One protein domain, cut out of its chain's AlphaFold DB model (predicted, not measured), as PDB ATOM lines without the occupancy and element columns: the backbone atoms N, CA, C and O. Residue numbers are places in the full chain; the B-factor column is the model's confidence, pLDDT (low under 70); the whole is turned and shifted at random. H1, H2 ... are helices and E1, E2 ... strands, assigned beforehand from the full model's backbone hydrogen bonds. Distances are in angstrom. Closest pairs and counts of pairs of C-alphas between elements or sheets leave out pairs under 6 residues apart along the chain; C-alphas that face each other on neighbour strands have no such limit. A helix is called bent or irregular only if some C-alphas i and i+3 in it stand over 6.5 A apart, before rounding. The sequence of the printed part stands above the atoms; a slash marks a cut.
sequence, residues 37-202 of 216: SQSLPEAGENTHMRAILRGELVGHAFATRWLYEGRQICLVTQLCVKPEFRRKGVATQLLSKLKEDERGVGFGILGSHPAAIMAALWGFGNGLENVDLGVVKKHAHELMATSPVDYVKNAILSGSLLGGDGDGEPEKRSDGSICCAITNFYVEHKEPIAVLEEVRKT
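This is residues 37 to 202 of the 216 residues of the protein "N-acetyltransferase domain-containing protein" of Lentithecium fluviatile CBS 122367 (UniProt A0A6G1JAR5). A long, twisted sheet of four strands, E1 to E4, curls round helix H1, and H2 packs side by side with H1 near the short edge strand E4. H3 grazes the end of E2 and leads to a small second part, H4 and the two-stranded hairpin E5 and E6, while H5 packs on H2 near its first residue. The printed part has 166 residues, with five named helices and six named strands in the order E1 E2 E3 H1 E4 H2 H3 H4 E5 E6 H5; the class is mixed, helices and strands. The large sheet, in the order E1 E2 E3 E4, is mixed, and E5 and E6 are antiparallel. The whole is compact, with a radius of gyration of the C-alphas of 16.2 A and spans of 54 by 40 by 30 A.

E1 (residues 45 to 53), E2 (56 to 68) and E3 (71 to 81) form a meander, each strand the antiparallel neighbour of the one before; N 49 and O 61 are 2.9 A apart, and N 62 and O 78 2.9 A. E4 (106 to 109) is parallel to E3, with N 76 and O 108 at 2.8 A. E3, H1 (90 to 99) and E4 make a strand-helix-strand unit, two parallel neighbour strands with a helix between, whose crossover is right-handed. The sheet curls round H1; the closest C-alphas of H1 and E1 are those of Leu 94 and Met 49, 6.7 A. H1 and H2 (114 to 124), on one face, make two layers with the sheet. They touch, with the C-alphas of Ser 96 and Gly 123 closest at 4.3 A, and run the same way at 37 degrees, only just a steep tilt. H5 (190 to 199) touches H2, the C-alphas of Pro 114 and Leu 196 closest at 5.7 A, at a steep tilt of 58 degrees. H3 (133 to 145) only grazes the sheet with residues 139 to 144, and touches H4 (150 to 153) only at the corner, with residues 144 to 145 alone; C-alphas 145 and 153 are closest, 4.6 A. In the hairpin of E5 (156 to 158) and E6 (180 to 182), N 158 and O 180 are 2.8 A apart. Every O i to N i+4 pair is within hydrogen-bond range in H1, H2 and H5, against 7 of 9 in H3; H4 is too short for one.

E1 begins at C-alpha 45 (-20.651, -30.066, 56.929) and is 26.6 A long; E2 measures 36.5 A and E3 29.3 A. H1 is 14.6 A, H2 15.1 A and H3 18.6 A; H3 is irregular, with C-alphas 138 and 141 7.9 A apart. H5, 14.5 A, ends at C-alpha 199 (-15.713, -6.152, 33.824).

The C-alphas of Arg 54 and Gly 168 are farthest apart, 53.9 A. The printed part has no cut. The link E5 to E6, residues 159 to 179, is long. Mean pLDDT of the printed part is 83.0; residues 129 to 131, 163 to 177 and 185 to 188 are under 70.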
ATOM      1  N   SER A  37     -20.293 -36.796  45.213       79.31
ATOM      2  CA  SER A  37     -18.954 -37.156  45.687       79.31
ATOM      3  C   SER A  37     -17.937 -36.016  45.559       79.31
ATOM      4  O   SER A  37     -17.037 -35.916  46.379       79.31
ATOM      5  N   GLN A  38     -18.057 -35.154  44.540       79.75
ATOM      6  CA  GLN A  38     -17.089 -34.076  44.298       79.75
ATOM      7  C   GLN A  38     -17.466 -32.746  44.955       79.75
ATOM      8  O   GLN A  38     -16.571 -31.965  45.257       79.75
ATOM      9  N   SER A  39     -18.755 -32.457  45.150       80.50
ATOM     10  CA  SER A  39     -19.214 -31.171  45.696       80.50
ATOM     11  C   SER A  39     -19.723 -31.252  47.137       80.50
ATOM     12  O   SER A  39     -19.873 -30.203  47.757       80.50
ATOM     13  N   LEU A  40     -20.002 -32.453  47.653       83.69
ATOM     14  CA  LEU A  40     -20.596 -32.698  48.973       83.69
ATOM     15  C   LEU A  40     -19.869 -33.869  49.671       83.69
ATOM     16  O   LEU A  40     -20.439 -34.958  49.782       83.69
ATOM     17  N   PRO A  41     -18.599 -33.701  50.084       82.88
ATOM     18  CA  PRO A  41     -17.841 -34.773  50.731       82.88
ATOM     19  C   PRO A  41     -18.482 -35.187  52.059       82.88
ATOM     20  O   PRO A  41     -18.901 -34.334  52.836       82.88
ATOM     21  N   GLU A  42     -18.502 -36.486  52.365       81.00
ATOM     22  CA  GLU A  42     -19.105 -37.007  53.608       81.00
ATOM     23  C   GLU A  42     -18.434 -36.463  54.877       81.00
ATOM     24  O   GLU A  42     -19.096 -36.245  55.885       81.00
ATOM     25  N   ALA A  43     -17.129 -36.187  54.812       76.00
ATOM     26  CA  ALA A  43     -16.328 -35.693  55.932       76.00
ATOM     27  C   ALA A  43     -16.508 -34.188  56.235       76.00
ATOM     28  O   ALA A  43     -15.794 -33.650  57.079       76.00
ATOM     29  N   GLY A  44     -17.404 -33.488  55.529       79.19
ATOM     30  CA  GLY A  44     -17.648 -32.056  55.704       79.19
ATOM     31  C   GLY A  44     -19.096 -31.736  56.065       79.19
ATOM     32  O   GLY A  44     -20.024 -32.464  55.714       79.19
ATOM     33  N   GLU A  45     -19.306 -30.597  56.724       90.38
ATOM     34  CA  GLU A  45     -20.651 -30.066  56.929       90.38
ATOM     35  C   GLU A  45     -21.108 -29.381  55.637       90.38
ATOM     36  O   GLU A  45     -20.607 -28.320  55.255       90.38
ATOM     37  N   ASN A  46     -22.035 -30.011  54.923       92.56
ATOM     38  CA  ASN A  46     -22.443 -29.564  53.599       92.56
ATOM     39  C   ASN A  46     -23.755 -28.777  53.628       92.56
ATOM     40  O   ASN A  46     -24.719 -29.155  54.288       92.56
ATOM     41  N   THR A  47     -23.833 -27.716  52.831       92.81
ATOM     42  CA  THR A  47     -25.038 -26.908  52.638       92.81
ATOM     43  C   THR A  47     -25.415 -26.849  51.166       92.81
ATOM     44  O   THR A  47     -24.567 -26.660  50.293       92.81
ATOM     45  N   HIS A  48     -26.715 -26.975  50.893       93.56
ATOM     46  CA  HIS A  48     -27.296 -26.795  49.569       93.56
ATOM     47  C   HIS A  48     -28.311 -25.658  49.590       93.56
ATOM     48  O   HIS A  48     -29.368 -25.752  50.208       93.56
ATOM     49  N   MET A  49     -27.998 -24.604  48.852       94.50
ATOM     50  CA  MET A  49     -28.828 -23.418  48.722       94.50
ATOM     51  C   MET A  49     -29.468 -23.362  47.349       94.50
ATOM     52  O   MET A  49     -28.823 -23.655  46.343       94.50
ATOM     53  N   ARG A  50     -30.746 -22.983  47.304       96.50
ATOM     54  CA  ARG A  50     -31.557 -22.974  46.085       96.50
ATOM     55  C   ARG A  50     -32.248 -21.631  45.929       96.50
ATOM     56  O   ARG A  50     -32.899 -21.162  46.855       96.50
ATOM     57  N   ALA A  51     -32.155 -21.063  44.736       96.00
ATOM     58  CA  ALA A  51     -32.953 -19.924  44.319       96.00
ATOM     59  C   ALA A  51     -34.131 -20.453  43.501       96.00
ATOM     60  O   ALA A  51     -33.934 -21.060  42.444       96.00
ATOM     61  N   ILE A  52     -35.346 -20.245  44.006       96.50
ATOM     62  CA  ILE A  52     -36.584 -20.676  43.359       96.50
ATOM     63  C   ILE A  52     -37.385 -19.430  42.996       96.50
ATOM     64  O   ILE A  52     -37.684 -18.613  43.864       96.50
ATOM     65  N   LEU A  53     -37.749 -19.288  41.725       92.69
ATOM     66  CA  LEU A  53     -38.591 -18.200  41.239       92.69
ATOM     67  C   LEU A  53     -39.811 -18.799  40.545       92.69
ATOM     68  O   LEU A  53     -39.661 -19.586  39.618       92.69
ATOM     69  N   ARG A  54     -41.020 -18.436  40.996       93.50
ATOM     70  CA  ARG A  54     -42.292 -18.953  40.445       93.50
ATOM     71  C   ARG A  54     -42.338 -20.493  40.366       93.50
ATOM     72  O   ARG A  54     -42.833 -21.057  39.399       93.50
ATOM     73  N   GLY A  55     -41.789 -21.168  41.378       93.38
ATOM     74  CA  GLY A  55     -41.728 -22.635  41.451       93.38
ATOM     75  C   GLY A  55     -40.582 -23.282  40.663       93.38
ATOM     76  O   GLY A  55     -40.372 -24.486  40.776       93.38
ATOM     77  N   GLU A  56     -39.793 -22.509  39.914       94.94
ATOM     78  CA  GLU A  56     -38.682 -23.014  39.111       94.94
ATOM     79  C   GLU A  56     -37.333 -22.810  39.815       94.94
ATOM     80  O   GLU A  56     -37.030 -21.719  40.295       94.94
ATOM     81  N   LEU A  57     -36.479 -23.841  39.834       95.25
ATOM     82  CA  LEU A  57     -35.089 -23.704  40.281       95.25
ATOM     83  C   LEU A  57     -34.296 -22.868  39.264       95.25
ATOM     84  O   LEU A  57     -34.026 -23.340  38.156       95.25
ATOM     85  N   VAL A  58     -33.904 -21.650  39.638       96.62
ATOM     86  CA  VAL A  58     -33.174 -20.707  38.765       96.62
ATOM     87  C   VAL A  58     -31.678 -20.630  39.064       96.62
ATOM     88  O   VAL A  58     -30.888 -20.210  38.215       96.62
ATOM     89  N   GLY A  59     -31.265 -21.098  40.239       94.94
ATOM     90  CA  GLY A  59     -29.863 -21.237  40.606       94.94
ATOM     91  C   GLY A  59     -29.681 -22.035  41.888       94.94
ATOM     92  O   GLY A  59     -30.626 -22.222  42.655       94.94
ATOM     93  N   HIS A  60     -28.464 -22.507  42.119       95.25
ATOM     94  CA  HIS A  60     -28.098 -23.219  43.336       95.25
ATOM     95  C   HIS A  60     -26.628 -23.014  43.693       95.25
ATOM     96  O   HIS A  60     -25.799 -22.694  42.834       95.25
ATOM     97  N   ALA A  61     -26.317 -23.233  44.967       94.62
ATOM     98  CA  ALA A  61     -24.959 -23.287  45.479       94.62
ATOM     99  C   ALA A  61     -24.781 -24.497  46.404       94.62
ATOM    100  O   ALA A  61     -25.643 -24.776  47.240       94.62
ATOM    101  N   PHE A  62     -23.657 -25.193  46.256       93.62
ATOM    102  CA  PHE A  62     -23.152 -26.138  47.244       93.62
ATOM    103  C   PHE A  62     -21.982 -25.507  47.978       93.62
ATOM    104  O   PHE A  62     -21.121 -24.881  47.352       93.62
ATOM    105  N   ALA A  63     -21.953 -25.685  49.290       93.50
ATOM    106  CA  ALA A  63     -20.856 -25.248  50.128       93.50
ATOM    107  C   ALA A  63     -20.518 -26.313  51.164       93.50
ATOM    108  O   ALA A  63     -21.398 -27.046  51.615       93.50
ATOM    109  N   THR A  64     -19.251 -26.364  51.547       93.81
ATOM    110  CA  THR A  64     -18.749 -27.290  52.558       93.81
ATOM    111  C   THR A  64     -18.008 -26.509  53.626       93.81
ATOM    112  O   THR A  64     -17.178 -25.652  53.301       93.81
ATOM    113  N   ARG A  65     -18.300 -26.819  54.892       92.88
ATOM    114  CA  ARG A  65     -17.638 -26.244  56.057       92.88
ATOM    115  C   ARG A  65     -16.684 -27.226  56.723       92.88
ATOM    116  O   ARG A  65     -16.943 -28.427  56.774       92.88
ATOM    117  N   TRP A  66     -15.575 -26.688  57.220       93.00
ATOM    118  CA  TRP A  66     -14.607 -27.398  58.055       93.00
ATOM    119  C   TRP A  66     -13.853 -26.422  58.961       93.00
ATOM    120  O   TRP A  66     -13.917 -25.206  58.774       93.00
ATOM    121  N   LEU A  67     -13.149 -26.956  59.956       92.31
ATOM    122  CA  LEU A  67     -12.334 -26.175  60.883       92.31
ATOM    123  C   LEU A  67     -10.894 -26.050  60.363       92.31
ATOM    124  O   LEU A  67     -10.285 -27.047  59.980       92.31
ATOM    125  N   TYR A  68     -10.337 -24.843  60.404       89.44
ATOM    126  CA  TYR A  68      -8.927 -24.558  60.138       89.44
ATOM    127  C   TYR A  68      -8.428 -23.534  61.167       89.44
ATOM    128  O   TYR A  68      -9.031 -22.474  61.319       89.44
ATOM    129  N   GLU A  69      -7.375 -23.871  61.916       88.19
ATOM    130  CA  GLU A  69      -6.798 -23.018  62.978       88.19
ATOM    131  C   GLU A  69      -7.834 -22.455  63.976       88.19
ATOM    132  O   GLU A  69      -7.812 -21.284  64.352       88.19
ATOM    133  N   GLY A  70      -8.804 -23.283  64.380       87.06
ATOM    134  CA  GLY A  70      -9.865 -22.869  65.307       87.06
ATOM    135  C   GLY A  70     -10.915 -21.928  64.701       87.06
ATOM    136  O   GLY A  70     -11.781 -21.441  65.424       87.06
ATOM    137  N   ARG A  71     -10.876 -21.684  63.386       88.25
ATOM    138  CA  ARG A  71     -11.872 -20.901  62.644       88.25
ATOM    139  C   ARG A  71     -12.627 -21.785  61.669       88.25
ATOM    140  O   ARG A  71     -12.045 -22.629  60.990       88.25
ATOM    141  N   GLN A  72     -13.933 -21.582  61.581       90.94
ATOM    142  CA  GLN A  72     -14.748 -22.287  60.605       90.94
ATOM    143  C   GLN A  72     -14.570 -21.634  59.235       90.94
ATOM    144  O   GLN A  72     -14.626 -20.412  59.093       90.94
ATOM    145  N   ILE A  73     -14.342 -22.461  58.225       91.19
ATOM    146  CA  ILE A  73     -14.223 -22.063  56.827       91.19
ATOM    147  C   ILE A  73     -15.414 -22.636  56.075       91.19
ATOM    148  O   ILE A  73     -15.769 -23.784  56.299       91.19
ATOM    149  N   CYS A  74     -16.003 -21.858  55.173       92.62
ATOM    150  CA  CYS A  74     -17.092 -22.233  54.283       92.62
ATOM    151  C   CYS A  74     -16.664 -21.995  52.830       92.62
ATOM    152  O   CYS A  74     -16.533 -20.856  52.379       92.62
ATOM    153  N   LEU A  75     -16.432 -23.069  52.078       92.88
ATOM    154  CA  LEU A  75     -16.049 -22.973  50.671       92.88
ATOM    155  C   LEU A  75     -17.201 -23.400  49.771       92.88
ATOM    156  O   LEU A  75     -17.709 -24.514  49.879       92.88
ATOM    157  N   VAL A  76     -17.559 -22.536  48.827       92.94
ATOM    158  CA  VAL A  76     -18.497 -22.840  47.749       92.94
ATOM    159  C   VAL A  76     -17.821 -23.789  46.764       92.94
ATOM    160  O   VAL A  76     -16.875 -23.412  46.066       92.94
ATOM    161  N   THR A  77     -18.318 -25.021  46.700       90.06
ATOM    162  CA  THR A  77     -17.806 -26.081  45.821       90.06
ATOM    163  C   THR A  77     -18.481 -26.071  44.453       90.06
ATOM    164  O   THR A  77     -17.910 -26.505  43.452       90.06
ATOM    165  N   GLN A  78     -19.701 -25.538  44.373       89.50
ATOM    166  CA  GLN A  78     -20.393 -25.328  43.110       89.50
ATOM    167  C   GLN A  78     -21.341 -24.140  43.207       89.50
ATOM    168  O   GLN A  78     -22.104 -24.027  44.159       89.50
ATOM    169  N   LEU A  79     -21.346 -23.300  42.173       92.06
ATOM    170  CA  LEU A  79     -22.297 -22.208  42.002       92.06
ATOM    171  C   LEU A  79     -22.840 -22.250  40.577       92.06
ATOM    172  O   LEU A  79     -22.077 -22.240  39.612       92.06
ATOM    173  N   CYS A  80     -24.157 -22.326  40.434       91.44
ATOM    174  CA  CYS A  80     -24.815 -22.431  39.140       91.44
ATOM    175  C   CYS A  80     -26.022 -21.504  39.087       91.44
ATOM    176  O   CYS A  80     -26.885 -21.539  39.956       91.44
ATOM    177  N   VAL A  81     -26.110 -20.713  38.021       93.38
ATOM    178  CA  VAL A  81     -27.284 -19.893  37.705       93.38
ATOM    179  C   VAL A  81     -27.652 -20.136  36.249       93.38
ATOM    180  O   VAL A  81     -26.776 -20.173  35.369       93.38
ATOM    181  N   LYS A  82     -28.947 -20.335  36.002       90.94
ATOM    182  CA  LYS A  82     -29.499 -20.478  34.654       90.94
ATOM    183  C   LYS A  82     -29.147 -19.248  33.804       90.94
ATOM    184  O   LYS A  82     -29.235 -18.139  34.333       90.94
ATOM    185  N   PRO A  83     -28.721 -19.410  32.534       89.25
ATOM    186  CA  PRO A  83     -28.277 -18.298  31.689       89.25
ATOM    187  C   PRO A  83     -29.224 -17.092  31.678       89.25
ATOM    188  O   PRO A  83     -28.776 -15.958  31.815       89.25
ATOM    189  N   GLU A  84     -30.531 -17.337  31.644       92.56
ATOM    190  CA  GLU A  84     -31.600 -16.331  31.571       92.56
ATOM    191  C   GLU A  84     -31.725 -15.497  32.862       92.56
ATOM    192  O   GLU A  84     -32.359 -14.435  32.887       92.56
ATOM    193  N   PHE A  85     -31.109 -15.977  33.944       92.38
ATOM    194  CA  PHE A  85     -31.096 -15.372  35.271       92.38
ATOM    195  C   PHE A  85     -29.699 -14.890  35.699       92.38
ATOM    196  O   PHE A  85     -29.536 -14.351  36.797       92.38
ATOM    197  N   ARG A  86     -28.678 -15.041  34.841       90.75
ATOM    198  CA  ARG A  86     -27.340 -14.474  35.074       90.75
ATOM    199  C   ARG A  86     -27.392 -12.946  35.015       90.75
ATOM    200  O   ARG A  86     -28.270 -12.367  34.386       90.75
ATOM    201  N   ARG A  87     -26.444 -12.294  35.700       87.25
ATOM    202  CA  ARG A  87     -26.347 -10.823  35.834       87.25
ATOM    203  C   ARG A  87     -27.588 -10.136  36.444       87.25
ATOM    204  O   ARG A  87     -27.718  -8.926  36.352       87.25
ATOM    205  N   LYS A  88     -28.470 -10.887  37.119       92.69
ATOM    206  CA  LYS A  88     -29.647 -10.370  37.856       92.69
ATOM    207  C   LYS A  88     -29.503 -10.476  39.382       92.69
ATOM    208  O   LYS A  88     -30.490 -10.571  40.097       92.69
ATOM    209  N   GLY A  89     -28.270 -10.571  39.884       93.06
ATOM    210  CA  GLY A  89     -27.985 -10.666  41.322       93.06
ATOM    211  C   GLY A  89     -28.282 -12.020  41.987       93.06
ATOM    212  O   GLY A  89     -27.974 -12.177  43.162       93.06
ATOM    213  N   VAL A  90     -28.806 -13.021  41.266       96.31
ATOM    214  CA  VAL A  90     -29.169 -14.338  41.839       96.31
ATOM    215  C   VAL A  90     -27.990 -15.021  42.541       96.31
ATOM    216  O   VAL A  90     -28.134 -15.508  43.659       96.31
ATOM    217  N   ALA A  91     -26.816 -15.039  41.902       95.44
ATOM    218  CA  ALA A  91     -25.609 -15.619  42.485       95.44
ATOM    219  C   ALA A  91     -25.200 -14.890  43.773       95.44
ATOM    220  O   ALA A  91     -24.968 -15.532  44.790       95.44
ATOM    221  N   THR A  92     -25.172 -13.556  43.747       95.00
ATOM    222  CA  THR A  92     -24.842 -12.736  44.916       95.00
ATOM    223  C   THR A  92     -25.809 -12.998  46.065       95.00
ATOM    224  O   THR A  92     -25.361 -13.257  47.169       95.00
ATOM    225  N   GLN A  93     -27.121 -13.029  45.805       95.62
ATOM    226  CA  GLN A  93     -28.129 -13.300  46.836       95.62
ATOM    227  C   GLN A  93     -27.971 -14.689  47.459       95.62
ATOM    228  O   GLN A  93     -28.060 -14.815  48.677       95.62
ATOM    229  N   LEU A  94     -27.692 -15.721  46.650       96.38
ATOM    230  CA  LEU A  94     -27.371 -17.054  47.166       96.38
ATOM    231  C   LEU A  94     -26.167 -16.998  48.112       96.38
ATOM    232  O   LEU A  94     -26.221 -17.550  49.202       96.38
ATOM    233  N   LEU A  95     -25.089 -16.318  47.731       94.94
ATOM    234  CA  LEU A  95     -23.884 -16.251  48.559       94.94
ATOM    235  C   LEU A  95     -24.071 -15.375  49.808       94.94
ATOM    236  O   LEU A  95     -23.626 -15.761  50.884       94.94
ATOM    237  N   SER A  96     -24.798 -14.261  49.717       93.94
ATOM    238  CA  SER A  96     -25.146 -13.434  50.879       93.94
ATOM    239  C   SER A  96     -25.991 -14.200  51.888       93.94
ATOM    240  O   SER A  96     -25.716 -14.137  53.082       93.94
ATOM    241  N   LYS A  97     -26.972 -14.979  51.418       94.56
ATOM    242  CA  LYS A  97     -27.774 -15.845  52.287       94.56
ATOM    243  C   LYS A  97     -26.959 -16.973  52.915       94.56
ATOM    244  O   LYS A  97     -27.297 -17.410  54.002       94.56
ATOM    245  N   LEU A  98     -25.878 -17.424  52.272       91.38
ATOM    246  CA  LEU A  98     -25.004 -18.462  52.835       91.38
ATOM    247  C   LEU A  98     -24.226 -17.942  54.042       91.38
ATOM    248  O   LEU A  98     -23.889 -18.714  54.930       91.38
ATOM    249  N   LYS A  99     -23.922 -16.644  54.027       90.88
ATOM    250  CA  LYS A  99     -23.192 -15.940  55.077       90.88
ATOM    251  C   LYS A  99     -24.101 -15.382  56.174       90.88
ATOM    252  O   LYS A  99     -23.595 -15.019  57.232       90.88
ATOM    253  N   GLU A 100     -25.397 -15.230  55.911       88.81
ATOM    254  CA  GLU A 100     -26.337 -14.571  56.822       88.81
ATOM    255  C   GLU A 100     -26.211 -15.135  58.247       88.81
ATOM    256  O   GLU A 100     -26.176 -16.344  58.445       88.81
ATOM    257  N   ASP A 101     -26.051 -14.236  59.220       82.06
ATOM    258  CA  ASP A 101     -25.847 -14.529  60.645       82.06
ATOM    259  C   ASP A 101     -24.597 -15.358  61.034       82.06
ATOM    260  O   ASP A 101     -24.358 -15.603  62.220       82.06
ATOM    261  N   GLU A 102     -23.706 -15.684  60.093       82.38
ATOM    262  CA  GLU A 102     -22.467 -16.428  60.357       82.38
ATOM    263  C   GLU A 102     -21.291 -15.498  60.705       82.38
ATOM    264  O   GLU A 102     -20.486 -15.080  59.865       82.38
ATOM    265  N   ARG A 103     -21.161 -15.165  61.993       79.44
ATOM    266  CA  ARG A 103     -20.016 -14.396  62.505       79.44
ATOM    267  C   ARG A 103     -18.778 -15.279  62.661       79.44
ATOM    268  O   ARG A 103     -18.846 -16.374  63.198       79.44
ATOM    269  N   GLY A 104     -17.619 -14.760  62.250       79.69
ATOM    270  CA  GLY A 104     -16.325 -15.431  62.445       79.69
ATOM    271  C   GLY A 104     -16.019 -16.563  61.457       79.69
ATOM    272  O   GLY A 104     -14.938 -17.142  61.536       79.69
ATOM    273  N   VAL A 105     -16.920 -16.836  60.508       85.12
ATOM    274  CA  VAL A 105     -16.718 -17.822  59.442       85.12
ATOM    275  C   VAL A 105     -15.972 -17.184  58.267       85.12
ATOM    276  O   VAL A 105     -16.314 -16.092  57.807       85.12
ATOM    277  N   GLY A 106     -14.932 -17.858  57.775       87.38
ATOM    278  CA  GLY A 106     -14.236 -17.477  56.548       87.38
ATOM    279  C   GLY A 106     -14.925 -18.076  55.326       87.38
ATOM    280  O   GLY A 106     -15.049 -19.289  55.238       87.38
ATOM    281  N   PHE A 107     -15.353 -17.259  54.369       89.81
ATOM    282  CA  PHE A 107     -16.036 -17.737  53.159       89.81
ATOM    283  C   PHE A 107     -15.107 -17.765  51.960       89.81
ATOM    284  O   PHE A 107     -14.157 -17.004  51.919       89.81
ATOM    285  N   GLY A 108     -15.370 -18.588  50.952       88.25
ATOM    286  CA  GLY A 108     -14.620 -18.516  49.704       88.25
ATOM    287  C   GLY A 108     -15.264 -19.291  48.569       88.25
ATOM    288  O   GLY A 108     -16.168 -20.094  48.769       88.25
ATOM    289  N   ILE A 109     -14.759 -19.077  47.360       88.62
ATOM    290  CA  ILE A 109     -15.125 -19.841  46.167       88.62
ATOM    291  C   ILE A 109     -13.858 -20.197  45.402       88.62
ATOM    292  O   ILE A 109     -12.958 -19.371  45.304       88.62
ATOM    293  N   LEU A 110     -13.791 -21.402  44.839       84.25
ATOM    294  CA  LEU A 110     -12.762 -21.755  43.865       84.25
ATOM    295  C   LEU A 110     -13.377 -21.729  42.467       84.25
ATOM    296  O   LEU A 110     -14.192 -22.583  42.127       84.25
ATOM    297  N   GLY A 111     -13.008 -20.749  41.647       79.69
ATOM    298  CA  GLY A 111     -13.550 -20.641  40.298       79.69
ATOM    299  C   GLY A 111     -12.778 -19.664  39.429       79.69
ATOM    300  O   GLY A 111     -12.213 -18.693  39.915       79.69
ATOM    301  N   SER A 112     -12.756 -19.932  38.125       75.44
ATOM    302  CA  SER A 112     -12.106 -19.086  37.116       75.44
ATOM    303  C   SER A 112     -13.047 -18.070  36.469       75.44
ATOM    304  O   SER A 112     -12.586 -17.190  35.755       75.44
ATOM    305  N   HIS A 113     -14.354 -18.165  36.716       83.44
ATOM    306  CA  HIS A 113     -15.348 -17.317  36.067       83.44
ATOM    307  C   HIS A 113     -15.468 -15.952  36.778       83.44
ATOM    308  O   HIS A 113     -15.900 -15.925  37.933       83.44
ATOM    309  N   PRO A 114     -15.194 -14.811  36.111       85.81
ATOM    310  CA  PRO A 114     -15.184 -13.496  36.760       85.81
ATOM    311  C   PRO A 114     -16.518 -13.140  37.418       85.81
ATOM    312  O   PRO A 114     -16.532 -12.721  38.567       85.81
ATOM    313  N   ALA A 115     -17.650 -13.413  36.756       88.56
ATOM    314  CA  ALA A 115     -18.973 -13.213  37.360       88.56
ATOM    315  C   ALA A 115     -19.190 -13.987  38.677       88.56
ATOM    316  O   ALA A 115     -19.853 -13.478  39.576       88.56
ATOM    317  N   ALA A 116     -18.644 -15.202  38.811       89.12
ATOM    318  CA  ALA A 116     -18.767 -15.984  40.043       89.12
ATOM    319  C   ALA A 116     -17.880 -15.413  41.156       89.12
ATOM    320  O   ALA A 116     -18.312 -15.327  42.303       89.12
ATOM    321  N   ILE A 117     -16.664 -14.979  40.807       87.88
ATOM    322  CA  ILE A 117     -15.755 -14.319  41.748       87.88
ATOM    323  C   ILE A 117     -16.360 -12.992  42.222       87.88
ATOM    324  O   ILE A 117     -16.426 -12.757  43.421       87.88
ATOM    325  N   MET A 118     -16.888 -12.175  41.306       88.50
ATOM    326  CA  MET A 118     -17.606 -10.941  41.639       88.50
ATOM    327  C   MET A 118     -18.789 -11.217  42.559       88.50
ATOM    328  O   MET A 118     -18.932 -10.564  43.587       88.50
ATOM    329  N   ALA A 119     -19.616 -12.216  42.242       91.94
ATOM    330  CA  ALA A 119     -20.729 -12.590  43.106       91.94
ATOM    331  C   ALA A 119     -20.265 -12.979  44.519       91.94
ATOM    332  O   ALA A 119     -20.951 -12.646  45.478       91.94
ATOM    333  N   ALA A 120     -19.117 -13.650  44.666       90.81
ATOM    334  CA  ALA A 120     -18.556 -13.999  45.971       90.81
ATOM    335  C   ALA A 120     -17.983 -12.787  46.712       90.81
ATOM    336  O   ALA A 120     -18.193 -12.664  47.913       90.81
ATOM    337  N   LEU A 121     -17.321 -11.870  46.008       88.50
ATOM    338  CA  LEU A 121     -16.817 -10.623  46.584       88.50
ATOM    339  C   LEU A 121     -17.943  -9.749  47.134       88.50
ATOM    340  O   LEU A 121     -17.875  -9.297  48.273       88.50
ATOM    341  N   TRP A 122     -19.011  -9.577  46.356       89.25
ATOM    342  CA  TRP A 122     -20.208  -8.854  46.787       89.25
ATOM    343  C   TRP A 122     -21.032  -9.633  47.814       89.25
ATOM    344  O   TRP A 122     -21.608  -9.048  48.722       89.25
ATOM    345  N   GLY A 123     -21.115 -10.956  47.670       90.19
ATOM    346  CA  GLY A 123     -21.960 -11.797  48.510       90.19
ATOM    347  C   GLY A 123     -21.382 -11.999  49.907       90.19
ATOM    348  O   GLY A 123     -22.100 -11.920  50.902       90.19
ATOM    349  N   PHE A 124     -20.076 -12.238  49.983       88.06
ATOM    350  CA  PHE A 124     -19.383 -12.474  51.240       88.06
ATOM    351  C   PHE A 124     -18.782 -11.212  51.833       88.06
ATOM    352  O   PHE A 124     -18.600 -11.177  53.048       88.06
ATOM    353  N   GLY A 125     -18.478 -10.195  51.029       81.88
ATOM    354  CA  GLY A 125     -17.741  -9.008  51.451       81.88
ATOM    355  C   GLY A 125     -18.334  -7.703  50.980       81.88
ATOM    356  O   GLY A 125     -19.545  -7.555  50.888       81.88
ATOM    357  N   ASN A 126     -17.435  -6.759  50.735       76.81
ATOM    358  CA  ASN A 126     -17.743  -5.398  50.331       76.81
ATOM    359  C   ASN A 126     -17.066  -5.147  48.979       76.81
ATOM    360  O   ASN A 126     -16.213  -4.274  48.893       76.81
ATOM    361  N   GLY A 127     -17.318  -6.011  47.995       76.94
ATOM    362  CA  GLY A 127     -16.806  -5.813  46.641       76.94
ATOM    363  C   GLY A 127     -15.304  -6.074  46.456       76.94
ATOM    364  O   GLY A 127     -14.667  -6.818  47.207       76.94
ATOM    365  N   LEU A 128     -14.776  -5.520  45.368       71.69
ATOM    366  CA  LEU A 128     -13.424  -5.734  44.839       71.69
ATOM    367  C   LEU A 128     -12.376  -4.890  45.585       71.69
ATOM    368  O   LEU A 128     -11.225  -5.294  45.727       71.69
ATOM    369  N   GLU A 129     -12.803  -3.737  46.090       68.44
ATOM    370  CA  GLU A 129     -12.009  -2.721  46.777       68.44
ATOM    371  C   GLU A 129     -11.424  -3.197  48.118       68.44
ATOM    372  O   GLU A 129     -10.449  -2.636  48.607       68.44
ATOM    373  N   ASN A 130     -11.991  -4.255  48.704       67.38
ATOM    374  CA  ASN A 130     -11.651  -4.747  50.042       67.38
ATOM    375  C   ASN A 130     -11.013  -6.148  50.030       67.38
ATOM    376  O   ASN A 130     -11.092  -6.886  51.016       67.38
ATOM    377  N   VAL A 131     -10.408  -6.554  48.910       69.44
ATOM    378  CA  VAL A 131      -9.765  -7.869  48.786       69.44
ATOM    379  C   VAL A 131      -8.403  -7.879  49.480       69.44
ATOM    380  O   VAL A 131      -7.430  -7.327  48.973       69.44
ATOM    381  N   ASP A 132      -8.309  -8.586  50.608       72.12
ATOM    382  CA  ASP A 132      -7.045  -8.823  51.314       72.12
ATOM    383  C   ASP A 132      -6.285 -10.020  50.714       72.12
ATOM    384  O   ASP A 132      -6.650 -11.187  50.885       72.12
ATOM    385  N   LEU A 133      -5.202  -9.724  49.993       72.00
ATOM    386  CA  LEU A 133      -4.334 -10.732  49.381       72.00
ATOM    387  C   LEU A 133      -3.264 -11.284  50.328       72.00
ATOM    388  O   LEU A 133      -2.762 -12.381  50.079       72.00
ATOM    389  N   GLY A 134      -2.927 -10.573  51.407       71.81
ATOM    390  CA  GLY A 134      -1.930 -11.029  52.379       71.81
ATOM    391  C   GLY A 134      -2.412 -12.280  53.104       71.81
ATOM    392  O   GLY A 134      -1.673 -13.245  53.293       71.81
ATOM    393  N   VAL A 135      -3.705 -12.314  53.397       71.94
ATOM    394  CA  VAL A 135      -4.385 -13.468  53.974       71.94
ATOM    395  C   VAL A 135      -4.358 -14.691  53.046       71.94
ATOM    396  O   VAL A 135      -4.127 -15.812  53.504       71.94
ATOM    397  N   VAL A 136      -4.554 -14.490  51.738       76.81
ATOM    398  CA  VAL A 136      -4.454 -15.572  50.744       76.81
ATOM    399  C   VAL A 136      -3.019 -16.088  50.664       76.81
ATOM    400  O   VAL A 136      -2.824 -17.297  50.741       76.81
ATOM    401  N   LYS A 137      -2.024 -15.195  50.577       79.50
ATOM    402  CA  LYS A 137      -0.597 -15.564  50.581       79.50
ATOM    403  C   LYS A 137      -0.247 -16.416  51.803       79.50
ATOM    404  O   LYS A 137       0.397 -17.447  51.659       79.50
ATOM    405  N   LYS A 138      -0.726 -16.017  52.984       82.50
ATOM    406  CA  LYS A 138      -0.411 -16.683  54.252       82.50
ATOM    407  C   LYS A 138      -1.064 -18.058  54.407       82.50
ATOM    408  O   LYS A 138      -0.406 -18.985  54.851       82.50
ATOM    409  N   HIS A 139      -2.348 -18.193  54.071       83.88
ATOM    410  CA  HIS A 139      -3.131 -19.369  54.474       83.88
ATOM    411  C   HIS A 139      -3.559 -20.285  53.321       83.88
ATOM    412  O   HIS A 139      -4.090 -21.365  53.577       83.88
ATOM    413  N   ALA A 140      -3.397 -19.896  52.049       84.38
ATOM    414  CA  ALA A 140      -4.008 -20.638  50.940       84.38
ATOM    415  C   ALA A 140      -3.556 -22.104  50.860       84.38
ATOM    416  O   ALA A 140      -4.415 -22.965  50.667       84.38
ATOM    417  N   HIS A 141      -2.259 -22.381  51.029       86.56
ATOM    418  CA  HIS A 141      -1.704 -23.736  50.942       86.56
ATOM    419  C   HIS A 141      -2.281 -24.659  52.016       86.56
ATOM    420  O   HIS A 141      -2.912 -25.668  51.699       86.56
ATOM    421  N   GLU A 142      -2.132 -24.285  53.282       89.56
ATOM    422  CA  GLU A 142      -2.571 -25.101  54.414       89.56
ATOM    423  C   GLU A 142      -4.098 -25.232  54.480       89.56
ATOM    424  O   GLU A 142      -4.641 -26.321  54.687       89.56
ATOM    425  N   LEU A 143      -4.823 -24.137  54.233       89.62
ATOM    426  CA  LEU A 143      -6.282 -24.155  54.237       89.62
ATOM    427  C   LEU A 143      -6.830 -25.056  53.125       89.62
ATOM    428  O   LEU A 143      -7.870 -25.686  53.297       89.62
ATOM    429  N   MET A 144      -6.162 -25.122  51.970       89.94
ATOM    430  CA  MET A 144      -6.562 -26.052  50.915       89.94
ATOM    431  C   MET A 144      -6.211 -27.490  51.278       89.94
ATOM    432  O   MET A 144      -7.100 -28.329  51.198       89.94
ATOM    433  N   ALA A 145      -5.007 -27.761  51.787       91.50
ATOM    434  CA  ALA A 145      -4.584 -29.099  52.211       91.50
ATOM    435  C   ALA A 145      -5.489 -29.724  53.299       91.50
ATOM    436  O   ALA A 145      -5.645 -30.944  53.359       91.50
ATOM    437  N   THR A 146      -6.131 -28.901  54.130       92.88
ATOM    438  CA  THR A 146      -7.087 -29.346  55.164       92.88
ATOM    439  C   THR A 146      -8.521 -29.517  54.658       92.88
ATOM    440  O   THR A 146      -9.371 -30.024  55.390       92.88
ATOM    441  N   SER A 147      -8.819 -29.128  53.416       91.56
ATOM    442  CA  SER A 147     -10.181 -29.172  52.887       91.56
ATOM    443  C   SER A 147     -10.718 -30.607  52.823       91.56
ATOM    444  O   SER A 147     -10.028 -31.489  52.318       91.56
ATOM    445  N   PRO A 148     -11.968 -30.876  53.232       91.81
ATOM    446  CA  PRO A 148     -12.595 -32.186  53.041       91.81
ATOM    447  C   PRO A 148     -12.966 -32.458  51.572       91.81
ATOM    448  O   PRO A 148     -13.369 -33.564  51.233       91.81
ATOM    449  N   VAL A 149     -12.855 -31.457  50.694       89.25
ATOM    450  CA  VAL A 149     -13.220 -31.553  49.281       89.25
ATOM    451  C   VAL A 149     -11.986 -31.953  48.470       89.25
ATOM    452  O   VAL A 149     -11.073 -31.148  48.290       89.25
ATOM    453  N   ASP A 150     -11.958 -33.172  47.932       88.69
ATOM    454  CA  ASP A 150     -10.748 -33.756  47.328       88.69
ATOM    455  C   ASP A 150     -10.103 -32.904  46.235       88.69
ATOM    456  O   ASP A 150      -8.881 -32.765  46.187       88.69
ATOM    457  N   TYR A 151     -10.896 -32.309  45.344       84.00
ATOM    458  CA  TYR A 151     -10.320 -31.501  44.271       84.00
ATOM    459  C   TYR A 151      -9.756 -30.166  44.765       84.00
ATOM    460  O   TYR A 151      -8.923 -29.580  44.083       84.00
ATOM    461  N   VAL A 152     -10.231 -29.673  45.911       88.44
ATOM    462  CA  VAL A 152      -9.709 -28.469  46.564       88.44
ATOM    463  C   VAL A 152      -8.428 -28.829  47.302       88.44
ATOM    464  O   VAL A 152      -7.433 -28.128  47.147       88.44
ATOM    465  N   LYS A 153      -8.444 -29.945  48.041       90.62
ATOM    466  CA  LYS A 153      -7.291 -30.487  48.766       90.62
ATOM    467  C   LYS A 153      -6.085 -30.703  47.869       90.62
ATOM    468  O   LYS A 153      -4.977 -30.328  48.224       90.62
ATOM    469  N   ASN A 154      -6.324 -31.285  46.699       87.69
ATOM    470  CA  ASN A 154      -5.274 -31.681  45.768       87.69
ATOM    471  C   ASN A 154      -4.999 -30.634  44.675       87.69
ATOM    472  O   ASN A 154      -4.320 -30.942  43.696       87.69
ATOM    473  N   ALA A 155      -5.553 -29.423  44.781       85.44
ATOM    474  CA  ALA A 155      -5.299 -28.389  43.786       85.44
ATOM    475  C   ALA A 155      -3.879 -27.829  43.929       85.44
ATOM    476  O   ALA A 155      -3.422 -27.519  45.028       85.44
ATOM    477  N   ILE A 156      -3.195 -27.648  42.799       84.38
ATOM    478  CA  ILE A 156      -1.833 -27.113  42.780       84.38
ATOM    479  C   ILE A 156      -1.913 -25.591  42.758       84.38
ATOM    480  O   ILE A 156      -2.366 -24.988  41.784       84.38
ATOM    481  N   LEU A 157      -1.470 -24.968  43.841       81.44
ATOM    482  CA  LEU A 157      -1.403 -23.521  43.952       81.44
ATOM    483  C   LEU A 157      -0.226 -22.947  43.156       81.44
ATOM    484  O   LEU A 157       0.858 -23.519  43.107       81.44
ATOM    485  N   SER A 158      -0.472 -21.835  42.469       77.62
ATOM    486  CA  SER A 158       0.438 -21.255  41.485       77.62
ATOM    487  C   SER A 158       0.175 -19.753  41.326       77.62
ATOM    488  O   SER A 158      -0.952 -19.301  41.489       77.62
ATOM    489  N   GLY A 159       1.185 -18.963  40.983       74.06
ATOM    490  CA  GLY A 159       1.079 -17.525  40.711       74.06
ATOM    491  C   GLY A 159       2.086 -16.721  41.521       74.06
ATOM    492  O   GLY A 159       2.655 -17.240  42.473       74.06
ATOM    493  N   SER A 160       2.319 -15.465  41.150       74.62
ATOM    494  CA  SER A 160       3.311 -14.603  41.808       74.62
ATOM    495  C   SER A 160       3.034 -14.349  43.297       74.62
ATOM    496  O   SER A 160       3.961 -14.108  44.058       74.62
ATOM    497  N   LEU A 161       1.773 -14.437  43.738       73.69
ATOM    498  CA  LEU A 161       1.384 -14.317  45.149       73.69
ATOM    499  C   LEU A 161       1.674 -15.595  45.953       73.69
ATOM    500  O   LEU A 161       1.752 -15.534  47.173       73.69
ATOM    501  N   LEU A 162       1.767 -16.743  45.275       73.00
ATOM    502  CA  LEU A 162       1.842 -18.082  45.877       73.00
ATOM    503  C   LEU A 162       3.171 -18.798  45.575       73.00
ATOM    504  O   LEU A 162       3.406 -19.891  46.075       73.00
ATOM    505  N   GLY A 163       4.013 -18.218  44.720       57.88
ATOM    506  CA  GLY A 163       5.321 -18.735  44.346       57.88
ATOM    507  C   GLY A 163       6.411 -17.876  44.965       57.88
ATOM    508  O   GLY A 163       6.704 -16.805  44.448       57.88
ATOM    509  N   GLY A 164       6.988 -18.350  46.064       54.16
ATOM    510  CA  GLY A 164       8.136 -17.735  46.722       54.16
ATOM    511  C   GLY A 164       8.187 -18.144  48.188       54.16
ATOM    512  O   GLY A 164       7.322 -17.742  48.961       54.16
ATOM    513  N   ASP A 165       9.202 -18.919  48.571       45.44
ATOM    514  CA  ASP A 165       9.455 -19.352  49.957       45.44
ATOM    515  C   ASP A 165      10.060 -18.222  50.820       45.44
ATOM    516  O   ASP A 165      10.987 -18.436  51.599       45.44
ATOM    517  N   GLY A 166       9.575 -16.983  50.688       50.03
ATOM    518  CA  GLY A 166      10.114 -15.863  51.453       50.03
ATOM    519  C   GLY A 166       9.331 -14.559  51.353       50.03
ATOM    520  O   GLY A 166       8.492 -14.354  50.472       50.03
ATOM    521  N   ASP A 167       9.670 -13.643  52.259       48.69
ATOM    522  CA  ASP A 167       9.138 -12.278  52.389       48.69
ATOM    523  C   ASP A 167       9.532 -11.344  51.225       48.69
ATOM    524  O   ASP A 167       9.408 -10.125  51.319       48.69
ATOM    525  N   GLY A 168      10.015 -11.909  50.117       50.50
ATOM    526  CA  GLY A 168      10.357 -11.181  48.905       50.50
ATOM    527  C   GLY A 168       9.126 -10.686  48.144       50.50
ATOM    528  O   GLY A 168       8.030 -11.259  48.222       50.50
ATOM    529  N   GLU A 169       9.336  -9.606  47.392       52.91
ATOM    530  CA  GLU A 169       8.382  -9.067  46.424       52.91
ATOM    531  C   GLU A 169       7.918 -10.165  45.447       52.91
ATOM    532  O   GLU A 169       8.725 -11.004  45.038       52.91
ATOM    533  N   PRO A 170       6.631 -10.186  45.057       54.28
ATOM    534  CA  PRO A 170       6.089 -11.206  44.170       54.28
ATOM    535  C   PRO A 170       6.848 -11.225  42.838       54.28
ATOM    536  O   PRO A 170       6.773 -10.277  42.052       54.28
ATOM    537  N   GLU A 171       7.545 -12.326  42.549       55.00
ATOM    538  CA  GLU A 171       8.212 -12.500  41.261       55.00
ATOM    539  C   GLU A 171       7.171 -12.475  40.142       55.00
ATOM    540  O   GLU A 171       6.237 -13.285  40.084       55.00
ATOM    541  N   LYS A 172       7.313 -11.508  39.234       56.78
ATOM    542  CA  LYS A 172       6.395 -11.333  38.114       56.78
ATOM    543  C   LYS A 172       6.526 -12.530  37.177       56.78
ATOM    544  O   LYS A 172       7.455 -12.606  36.375       56.78
ATOM    545  N   ARG A 173       5.579 -13.468  37.250       61.75
ATOM    546  CA  ARG A 173       5.556 -14.594  36.319       61.75
ATOM    547  C   ARG A 173       5.362 -14.107  34.892       61.75
ATOM    548  O   ARG A 173       4.537 -13.231  34.627       61.75
ATOM    549  N   SER A 174       6.073 -14.746  33.967       57.59
ATOM    550  CA  SER A 174       5.916 -14.535  32.525       57.59
ATOM    551  C   SER A 174       4.479 -14.775  32.058       57.59
ATOM    552  O   SER A 174       4.050 -14.230  31.042       57.59
ATOM    553  N   ASP A 175       3.713 -15.565  32.817       60.16
ATOM    554  CA  ASP A 175       2.327 -15.849  32.507       60.16
ATOM    555  C   ASP A 175       1.311 -14.815  33.050       60.16
ATOM    556  O   ASP A 175       0.126 -14.873  32.705       60.16
ATOM    557  N   GLY A 176       1.763 -13.854  33.862       66.25
ATOM    558  CA  GLY A 176       0.920 -12.857  34.525       66.25
ATOM    559  C   GLY A 176       0.015 -13.426  35.624       66.25
ATOM    560  O   GLY A 176      -0.813 -12.693  36.159       66.25
ATOM    561  N   SER A 177       0.137 -14.710  35.972       66.56
ATOM    562  CA  SER A 177      -0.683 -15.332  37.011       66.56
ATOM    563  C   SER A 177      -0.332 -14.782  38.394       66.56
ATOM    564  O   SER A 177       0.831 -14.756  38.790       66.56
ATOM    565  N   ILE A 178      -1.350 -14.355  39.149       70.94
ATOM    566  CA  ILE A 178      -1.157 -13.824  40.508       70.94
ATOM    567  C   ILE A 178      -1.477 -14.888  41.555       70.94
ATOM    568  O   ILE A 178      -0.646 -15.188  42.398       70.94
ATOM    569  N   CYS A 179      -2.668 -15.482  41.515       74.00
ATOM    570  CA  CYS A 179      -3.080 -16.512  42.468       74.00
ATOM    571  C   CYS A 179      -4.060 -17.443  41.766       74.00
ATOM    572  O   CYS A 179      -5.194 -17.069  41.466       74.00
ATOM    573  N   CYS A 180      -3.566 -18.631  41.467       74.75
ATOM    574  CA  CYS A 180      -4.199 -19.652  40.671       74.75
ATOM    575  C   CYS A 180      -4.194 -20.978  41.427       74.75
ATOM    576  O   CYS A 180      -3.221 -21.321  42.091       74.75
ATOM    577  N   ALA A 181      -5.256 -21.754  41.267       76.69
ATOM    578  CA  ALA A 181      -5.347 -23.124  41.747       76.69
ATOM    579  C   ALA A 181      -5.595 -24.056  40.565       76.69
ATOM    580  O   ALA A 181      -6.671 -24.057  39.981       76.69
ATOM    581  N   ILE A 182      -4.610 -24.847  40.177       74.19
ATOM    582  CA  ILE A 182      -4.749 -25.821  39.098       74.19
ATOM    583  C   ILE A 182      -5.530 -27.015  39.639       74.19
ATOM    584  O   ILE A 182      -5.125 -27.649  40.611       74.19
ATOM    585  N   THR A 183      -6.658 -27.316  39.005       75.56
ATOM    586  CA  THR A 183      -7.503 -28.469  39.339       75.56
ATOM    587  C   THR A 183      -7.619 -29.384  38.124       75.56
ATOM    588  O   THR A 183      -7.387 -28.956  36.995       75.56
ATOM    589  N   ASN A 184      -8.059 -30.624  38.328       70.75
ATOM    590  CA  ASN A 184      -8.275 -31.588  37.242       70.75
ATOM    591  C   ASN A 184      -9.607 -31.383  36.488       70.75
ATOM    592  O   ASN A 184     -10.083 -32.291  35.802       70.75
ATOM    593  N   PHE A 185     -10.249 -30.219  36.625       67.88
ATOM    594  CA  PHE A 185     -11.485 -29.897  35.916       67.88
ATOM    595  C   PHE A 185     -11.220 -29.109  34.641       67.88
ATOM    596  O   PHE A 185     -10.554 -28.077  34.647       67.88
ATOM    597  N   TYR A 186     -11.834 -29.567  33.550       64.50
ATOM    598  CA  TYR A 186     -11.891 -28.797  32.319       64.50
ATOM    599  C   TYR A 186     -12.906 -27.661  32.459       64.50
ATOM    600  O   TYR A 186     -14.087 -27.907  32.726       64.50
ATOM    601  N   VAL A 187     -12.450 -26.431  32.230       64.31
ATOM    602  CA  VAL A 187     -13.300 -25.243  32.144       64.31
ATOM    603  C   VAL A 187     -13.192 -24.679  30.734       64.31
ATOM    604  O   VAL A 187     -12.102 -24.501  30.201       64.31
ATOM    605  N   GLU A 188     -14.337 -24.425  30.116       68.88
ATOM    606  CA  GLU A 188     -14.408 -23.707  28.850       68.88
ATOM    607  C   GLU A 188     -14.253 -22.208  29.135       68.88
ATOM    608  O   GLU A 188     -14.918 -21.676  30.025       68.88
ATOM    609  N   HIS A 189     -13.306 -21.552  28.458       71.69
ATOM    610  CA  HIS A 189     -12.859 -20.207  28.831       71.69
ATOM    611  C   HIS A 189     -13.462 -19.081  27.989       71.69
ATOM    612  O   HIS A 189     -13.317 -17.927  28.382       71.69
ATOM    613  N   LYS A 190     -14.207 -19.375  26.916       77.56
ATOM    614  CA  LYS A 190     -14.769 -18.339  26.039       77.56
ATOM    615  C   LYS A 190     -15.737 -17.418  26.776       77.56
ATOM    616  O   LYS A 190     -15.580 -16.201  26.723       77.56
ATOM    617  N   GLU A 191     -16.727 -17.981  27.477       80.62
ATOM    618  CA  GLU A 191     -17.658 -17.175  28.281       80.62
ATOM    619  C   GLU A 191     -16.919 -16.422  29.411       80.62
ATOM    620  O   GLU A 191     -17.080 -15.202  29.501       80.62
ATOM    621  N   PRO A 192     -16.068 -17.072  30.235       82.50
ATOM    622  CA  PRO A 192     -15.278 -16.373  31.247       82.50
ATOM    623  C   PRO A 192     -14.424 -15.212  30.722       82.50
ATOM    624  O   PRO A 192     -14.367 -14.179  31.385       82.50
ATOM    625  N   ILE A 193     -13.769 -15.366  29.565       82.62
ATOM    626  CA  ILE A 193     -12.927 -14.325  28.957       82.62
ATOM    627  C   ILE A 193     -13.787 -13.140  28.512       82.62
ATOM    628  O   ILE A 193     -13.494 -12.015  28.904       82.62
ATOM    629  N   ALA A 194     -14.891 -13.384  27.800       86.00
ATOM    630  CA  ALA A 194     -15.794 -12.315  27.369       86.00
ATOM    631  C   ALA A 194     -16.348 -11.513  28.562       86.00
ATOM    632  O   ALA A 194     -16.395 -10.284  28.539       86.00
ATOM    633  N   VAL A 195     -16.708 -12.200  29.648       85.62
ATOM    634  CA  VAL A 195     -17.171 -11.547  30.880       85.62
ATOM    635  C   VAL A 195     -16.044 -10.766  31.562       85.62
ATOM    636  O   VAL A 195     -16.296  -9.697  32.113       85.62
ATOM    637  N   LEU A 196     -14.803 -11.261  31.534       84.56
ATOM    638  CA  LEU A 196     -13.661 -10.533  32.090       84.56
ATOM    639  C   LEU A 196     -13.414  -9.220  31.343       84.56
ATOM    640  O   LEU A 196     -13.158  -8.195  31.972       84.56
ATOM    641  N   GLU A 197     -13.481  -9.252  30.013       87.06
ATOM    642  CA  GLU A 197     -13.317  -8.070  29.166       87.06
ATOM    643  C   GLU A 197     -14.395  -7.018  29.434       87.06
ATOM    644  O   GLU A 197     -14.091  -5.830  29.438       87.06
ATOM    645  N   GLU A 198     -15.640  -7.432  29.692       87.12
ATOM    646  CA  GLU A 198     -16.704  -6.515  30.110       87.12
ATOM    647  C   GLU A 198     -16.399  -5.870  31.467       87.12
ATOM    648  O   GLU A 198     -16.485  -4.651  31.586       87.12
ATOM    649  N   VAL A 199     -16.003  -6.662  32.471       83.94
ATOM    650  CA  VAL A 199     -15.713  -6.152  33.824       83.94
ATOM    651  C   VAL A 199     -14.550  -5.159  33.810       83.94
ATOM    652  O   VAL A 199     -14.627  -4.116  34.448       83.94
ATOM    653  N   ARG A 200     -13.502  -5.430  33.024       85.38
ATOM    654  CA  ARG A 200     -12.330  -4.547  32.895       85.38
ATOM    655  C   ARG A 200     -12.627  -3.180  32.277       85.38
ATOM    656  O   ARG A 200     -11.780  -2.298  32.353       85.38
ATOM    657  N   LYS A 201     -13.790  -2.990  31.643       86.69
ATOM    658  CA  LYS A 201     -14.199  -1.674  31.122       86.69
ATOM    659  C   LYS A 201     -14.662  -0.731  32.228       86.69
ATOM    660  O   LYS A 201     -14.653   0.476  32.012       86.69
ATOM    661  N   THR A 202     -15.108  -1.268  33.361       82.88
ATOM    662  CA  THR A 202     -15.729  -0.488  34.443       82.88
ATOM    663  C   THR A 202     -14.985  -0.600  35.766       82.88
ATOM    664  O   THR A 202     -15.053   0.325  36.562       82.88
TER     665      THR A 202